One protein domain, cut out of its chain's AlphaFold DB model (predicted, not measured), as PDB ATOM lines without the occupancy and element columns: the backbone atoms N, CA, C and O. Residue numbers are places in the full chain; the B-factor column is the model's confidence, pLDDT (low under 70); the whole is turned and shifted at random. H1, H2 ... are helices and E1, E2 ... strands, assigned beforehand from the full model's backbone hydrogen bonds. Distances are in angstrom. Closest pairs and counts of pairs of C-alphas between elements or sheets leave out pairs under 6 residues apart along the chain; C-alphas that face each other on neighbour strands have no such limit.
ATOM      1  N   LYS A 141     183.735 141.425 171.326       56.03
ATOM      2  CA  LYS A 141     184.852 142.339 171.039       56.03
ATOM      3  C   LYS A 141     184.498 143.200 169.813       56.03
ATOM      4  O   LYS A 141     184.185 142.616 168.770       56.03
ATOM      5  N   PRO A 142     184.563 144.542 169.898       58.00
ATOM      6  CA  PRO A 142     184.474 145.383 168.715       58.00
ATOM      7  C   PRO A 142     185.684 145.116 167.818       58.00
ATOM      8  O   PRO A 142     186.811 144.942 168.290       58.00
ATOM      9  N   VAL A 143     185.434 145.047 166.517       62.38
ATOM     10  CA  VAL A 143     186.449 144.898 165.478       62.38
ATOM     11  C   VAL A 143     186.331 146.109 164.559       62.38
ATOM     12  O   VAL A 143     185.229 146.471 164.147       62.38
ATOM     13  N   GLN A 144     187.472 146.723 164.239       57.38
ATOM     14  CA  GLN A 144     187.567 147.742 163.194       57.38
ATOM     15  C   GLN A 144     187.185 147.081 161.865       57.38
ATOM     16  O   GLN A 144     187.905 146.199 161.387       57.38
ATOM     17  N   VAL A 145     186.030 147.436 161.299       64.00
ATOM     18  CA  VAL A 145     185.578 146.854 160.029       64.00
ATOM     19  C   VAL A 145     186.229 147.566 158.844       64.00
ATOM     20  O   VAL A 145     186.590 148.738 158.922       64.00
ATOM     21  N   SER A 146     186.387 146.854 157.723       70.44
ATOM     22  CA  SER A 146     186.852 147.466 156.471       70.44
ATOM     23  C   SER A 146     185.944 148.651 156.099       70.44
ATOM     24  O   SER A 146     184.725 148.495 156.220       70.44
ATOM     25  N   PRO A 147     186.473 149.799 155.619       66.50
ATOM     26  CA  PRO A 147     185.679 151.008 155.382       66.50
ATOM     27  C   PRO A 147     184.403 150.782 154.564       66.50
ATOM     28  O   PRO A 147     183.357 151.305 154.926       66.50
ATOM     29  N   ALA A 148     184.443 149.918 153.542       69.38
ATOM     30  CA  ALA A 148     183.269 149.572 152.734       69.38
ATOM     31  C   ALA A 148     182.128 148.912 153.542       69.38
ATOM     32  O   ALA A 148     180.955 149.161 153.276       69.38
ATOM     33  N   LEU A 149     182.458 148.097 154.553       68.50
ATOM     34  CA  LEU A 149     181.474 147.532 155.485       68.50
ATOM     35  C   LEU A 149     181.072 148.547 156.562       68.50
ATOM     36  O   LEU A 149     179.911 148.569 156.957       68.50
ATOM     37  N   GLY A 150     181.990 149.414 156.997       71.44
ATOM     38  CA  GLY A 150     181.679 150.508 157.921       71.44
ATOM     39  C   GLY A 150     180.650 151.485 157.346       71.44
ATOM     40  O   GLY A 150     179.676 151.810 158.018       71.44
ATOM     41  N   SER A 151     180.797 151.872 156.073       72.00
ATOM     42  CA  SER A 151     179.827 152.705 155.344       72.00
ATOM     43  C   SER A 151     178.456 152.040 155.199       72.00
ATOM     44  O   SER A 151     177.441 152.720 155.297       72.00
ATOM     45  N   PHE A 152     178.411 150.719 155.002       72.38
ATOM     46  CA  PHE A 152     177.163 149.952 154.902       72.38
ATOM     47  C   PHE A 152     176.453 149.773 156.259       72.38
ATOM     48  O   PHE A 152     175.228 149.713 156.310       72.38
ATOM     49  N   LEU A 153     177.211 149.696 157.357       72.88
ATOM     50  CA  LEU A 153     176.687 149.525 158.720       72.88
ATOM     51  C   LEU A 153     176.482 150.851 159.476       72.88
ATOM     52  O   LEU A 153     175.951 150.834 160.584       72.88
ATOM     53  N   GLY A 154     176.932 151.982 158.923       68.94
ATOM     54  CA  GLY A 154     176.924 153.295 159.584       68.94
ATOM     55  C   GLY A 154     177.870 153.413 160.790       68.94
ATOM     56  O   GLY A 154     177.770 154.372 161.549       68.94
ATOM     57  N   MET A 155     178.765 152.441 161.001       64.94
ATOM     58  CA  MET A 155     179.584 152.298 162.213       64.94
ATOM     59  C   MET A 155     180.987 151.776 161.868       64.94
ATOM     60  O   MET A 155     181.121 150.741 161.219       64.94
ATOM     61  N   SER A 156     182.041 152.453 162.339       59.47
ATOM     62  CA  SER A 156     183.446 152.046 162.131       59.47
ATOM     63  C   SER A 156     183.860 150.815 162.948       59.47
ATOM     64  O   SER A 156     184.713 150.034 162.523       59.47
ATOM     65  N   GLU A 157     183.235 150.620 164.110       59.47
ATOM     66  CA  GLU A 157     183.515 149.528 165.040       59.47
ATOM     67  C   GLU A 157     182.249 148.717 165.301       59.47
ATOM     68  O   GLU A 157     181.258 149.232 165.816       59.47
ATOM     69  N   THR A 158     182.277 147.424 164.970       65.31
ATOM     70  CA  THR A 158     181.171 146.500 165.267       65.31
ATOM     71  C   THR A 158     181.707 145.146 165.724       65.31
ATOM     72  O   THR A 158     182.811 144.736 165.362       65.31
ATOM     73  N   SER A 159     180.940 144.413 166.538       71.31
ATOM     74  CA  SER A 159     181.224 142.987 166.736       71.31
ATOM     75  C   SER A 159     180.922 142.229 165.442       71.31
ATOM     76  O   SER A 159     179.913 142.480 164.777       71.31
ATOM     77  N   ARG A 160     181.750 141.222 165.143       68.81
ATOM     78  CA  ARG A 160     181.545 140.253 164.054       68.81
ATOM     79  C   ARG A 160     180.131 139.654 164.050       68.81
ATOM     80  O   ARG A 160     179.602 139.358 162.982       68.81
ATOM     81  N   SER A 161     179.514 139.487 165.221       71.81
ATOM     82  CA  SER A 161     178.142 138.984 165.353       71.81
ATOM     83  C   SER A 161     177.081 140.003 164.934       71.81
ATOM     84  O   SER A 161     176.092 139.608 164.322       71.81
ATOM     85  N   GLU A 162     177.281 141.297 165.200       72.25
ATOM     86  CA  GLU A 162     176.334 142.340 164.783       72.25
ATOM     87  C   GLU A 162     176.421 142.604 163.278       72.25
ATOM     88  O   GLU A 162     175.386 142.661 162.617       72.25
ATOM     89  N   ALA A 163     177.631 142.641 162.708       78.06
ATOM     90  CA  ALA A 163     177.815 142.760 161.261       78.06
ATOM     91  C   ALA A 163     177.051 141.660 160.491       78.06
ATOM     92  O   ALA A 163     176.306 141.954 159.556       78.06
ATOM     93  N   VAL A 164     177.155 140.398 160.929       81.44
ATOM     94  CA  VAL A 164     176.434 139.265 160.314       81.44
ATOM     95  C   VAL A 164     174.910 139.395 160.458       81.44
ATOM     96  O   VAL A 164     174.191 139.107 159.501       81.44
ATOM     97  N   LYS A 165     174.399 139.865 161.607       81.25
ATOM     98  CA  LYS A 165     172.957 140.124 161.785       81.25
ATOM     99  C   LYS A 165     172.448 141.200 160.827       81.25
ATOM    100  O   LYS A 165     171.429 140.985 160.180       81.25
ATOM    101  N   GLN A 166     173.146 142.331 160.717       80.56
ATOM    102  CA  GLN A 166     172.701 143.449 159.878       80.56
ATOM    103  C   GLN A 166     172.727 143.092 158.386       80.56
ATOM    104  O   GLN A 166     171.772 143.382 157.669       80.56
ATOM    105  N   ILE A 167     173.751 142.357 157.935       83.88
ATOM    106  CA  ILE A 167     173.802 141.789 156.577       83.88
ATOM    107  C   ILE A 167     172.586 140.876 156.322       83.88
ATOM    108  O   ILE A 167     171.930 140.993 155.286       83.88
ATOM    109  N   TRP A 168     172.229 140.006 157.272       82.19
ATOM    110  CA  TRP A 168     171.066 139.114 157.159       82.19
ATOM    111  C   TRP A 168     169.726 139.871 157.134       82.19
ATOM    112  O   TRP A 168     168.841 139.525 156.350       82.19
ATOM    113  N   SER A 169     169.585 140.932 157.936       81.38
ATOM    114  CA  SER A 169     168.429 141.838 157.900       81.38
ATOM    115  C   SER A 169     168.300 142.538 156.546       81.38
ATOM    116  O   SER A 169     167.222 142.525 155.954       81.38
ATOM    117  N   TYR A 170     169.396 143.077 156.004       79.88
ATOM    118  CA  TYR A 170     169.407 143.741 154.699       79.88
ATOM    119  C   TYR A 170     169.039 142.789 153.549       79.88
ATOM    120  O   TYR A 170     168.216 143.142 152.704       79.88
ATOM    121  N   ILE A 171     169.587 141.566 153.538       82.62
ATOM    122  CA  ILE A 171     169.268 140.532 152.534       82.62
ATOM    123  C   ILE A 171     167.770 140.190 152.543       82.62
ATOM    124  O   ILE A 171     167.185 139.986 151.479       82.62
ATOM    125  N   LYS A 172     167.143 140.149 153.728       79.31
ATOM    126  CA  LYS A 172     165.696 139.934 153.872       79.31
ATOM    127  C   LYS A 172     164.878 141.126 153.377       79.31
ATOM    128  O   LYS A 172     163.994 140.930 152.554       79.31
ATOM    129  N   LEU A 173     165.179 142.340 153.847       80.69
ATOM    130  CA  LEU A 173     164.425 143.555 153.502       80.69
ATOM    131  C   LEU A 173     164.422 143.835 151.991       80.69
ATOM    132  O   LEU A 173     163.397 144.210 151.435       80.69
ATOM    133  N   ASN A 174     165.550 143.594 151.323       80.69
ATOM    134  CA  ASN A 174     165.707 143.821 149.885       80.69
ATOM    135  C   ASN A 174     165.373 142.578 149.031       80.69
ATOM    136  O   ASN A 174     165.544 142.608 147.818       80.69
ATOM    137  N   ASN A 175     164.910 141.480 149.642       70.44
ATOM    138  CA  ASN A 175     164.533 140.231 148.969       70.44
ATOM    139  C   ASN A 175     165.628 139.607 148.065       70.44
ATOM    140  O   ASN A 175     165.312 138.917 147.099       70.44
ATOM    141  N   LEU A 176     166.919 139.741 148.408       73.62
ATOM    142  CA  LEU A 176     168.043 139.126 147.662       73.62
ATOM    143  C   LEU A 176     168.112 137.580 147.791       73.62
ATOM    144  O   LEU A 176     169.130 136.961 147.473       73.62
ATOM    145  N   GLN A 177     167.050 136.926 148.265       65.62
ATOM    146  CA  GLN A 177     166.987 135.470 148.380       65.62
ATOM    147  C   GLN A 177     166.702 134.822 147.024       65.62
ATOM    148  O   GLN A 177     165.566 134.483 146.700       65.62
ATOM    149  N   VAL A 178     167.765 134.583 146.251       57.12
ATOM    150  CA  VAL A 178     167.705 133.653 145.116       57.12
ATOM    151  C   VAL A 178     167.228 132.296 145.650       57.12
ATOM    152  O   VAL A 178     167.828 131.728 146.567       57.12
ATOM    153  N   THR A 179     166.113 131.797 145.119       56.75
ATOM    154  CA  THR A 179     165.198 130.851 145.795       56.75
ATOM    155  C   THR A 179     165.745 129.439 146.055       56.75
ATOM    156  O   THR A 179     165.054 128.607 146.638       56.75
ATOM    157  N   SER A 180     166.994 129.154 145.685       54.59
ATOM    158  CA  SER A 180     167.662 127.866 145.904       54.59
ATOM    159  C   SER A 180     168.255 127.678 147.309       54.59
ATOM    160  O   SER A 180     168.553 126.542 147.682       54.59
TER     161      SER A 180
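Overview. This is residues 141 to 180 of the 188 residues of the protein "uncharacterized protein LOC111022777" of Momordica charantia (UniProt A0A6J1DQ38). A small head, made of two short antiparallel strands, E1 and E2, with the short helix H1 near one end of the pair, gives way to one longer helix, H2, which starts at the other end of the pair and runs off as an arm. H2 and the tail of residues 174 to 180 beyond it make most of the length. The printed part has 40 residues, with two named helices and two named strands in the order E1, H1, E2, H2, and the sheet has the order E1 - E2, antiparallel. The class is mixed, helices and strands, with 21 residues in helices and 6 in strands. The whole is loose, with a radius of gyration of the C-alphas of 11.4 A, and elongated, with spans of 33 by 18 by 14 A.

Arrangement. The strand E1, residues 142 to 144, is the antiparallel neighbour of the strand E2, residues 157 to 159, and the angle between their N-to-C directions is 131 degrees. The C-alphas of Pro 142 and Ser 159 face each other at 4.5 A, and those of Gln 144 and Glu 157 face each other at 4.8 A. Across this pair, N of Val 143 and O of Thr 158 are 2.9 A apart and N of Thr 158 and O of Val 143 are 3.2 A apart, both within hydrogen-bond range. The helix H1, residues 147 to 153, lies between the two strands along the chain. The closest C-alphas of H1 and E2 are those of Gly 150 and Glu 157, 7.4 A apart, and the centres of these two elements are 10.7 A apart. The helix H2, residues 160 to 173, begins at the residue after the last one of E2. The closest C-alphas of E1 and H2 are those of Val 143 and Arg 160, 6.9 A apart, while their centres are 15.9 A apart. H1 and H2 are close but not clearly touching, with 2 pairs of C-alphas within 8 A. Their closest C-alphas are those of Leu 153 and Ala 163, 7.3 A apart. The lines of H1 and H2 stand at a steep tilt of 61 degrees, and the two helices run the same way. In H1 and H2 every O i to N i+4 pair is within hydrogen-bond range.

Along the chain. E1, residues 142 to 144, begins at C-alpha 142 at (184.474, 145.383, 168.715) and is 6.8 A long from first to last C-alpha. H1, residues 147 to 153, has its first C-alpha at (185.679, 151.008, 155.382) and is 9.7 A long. E2, residues 157 to 159, is 7.1 A long. H2, residues 160 to 173, is the longest helix, with 14 residues and 20.4 A from first to last C-alpha, and it ends at C-alpha 173 at (164.425, 143.555, 153.502).

Size, cuts and confidence. The two C-alphas farthest apart are those of Lys 141 and Thr 179, 34.0 A. The first and last printed C-alphas, those of Lys 141 and Ser 180, are 33.7 A apart. The printed part has no cut, and the full chain has 188 residues. The links from E1 to H1, from H1 to E2 and from E2 to H2 are tight, with 2, 3 and 0 residues between the elements. The mean pLDDT of the printed part is 70.3. It is under 70 at 18 residues: 141 to 145, 147 to 149, 154 to 158, 160 and 177 to 180. E1 has a mean pLDDT of 59 and H2 one of 79.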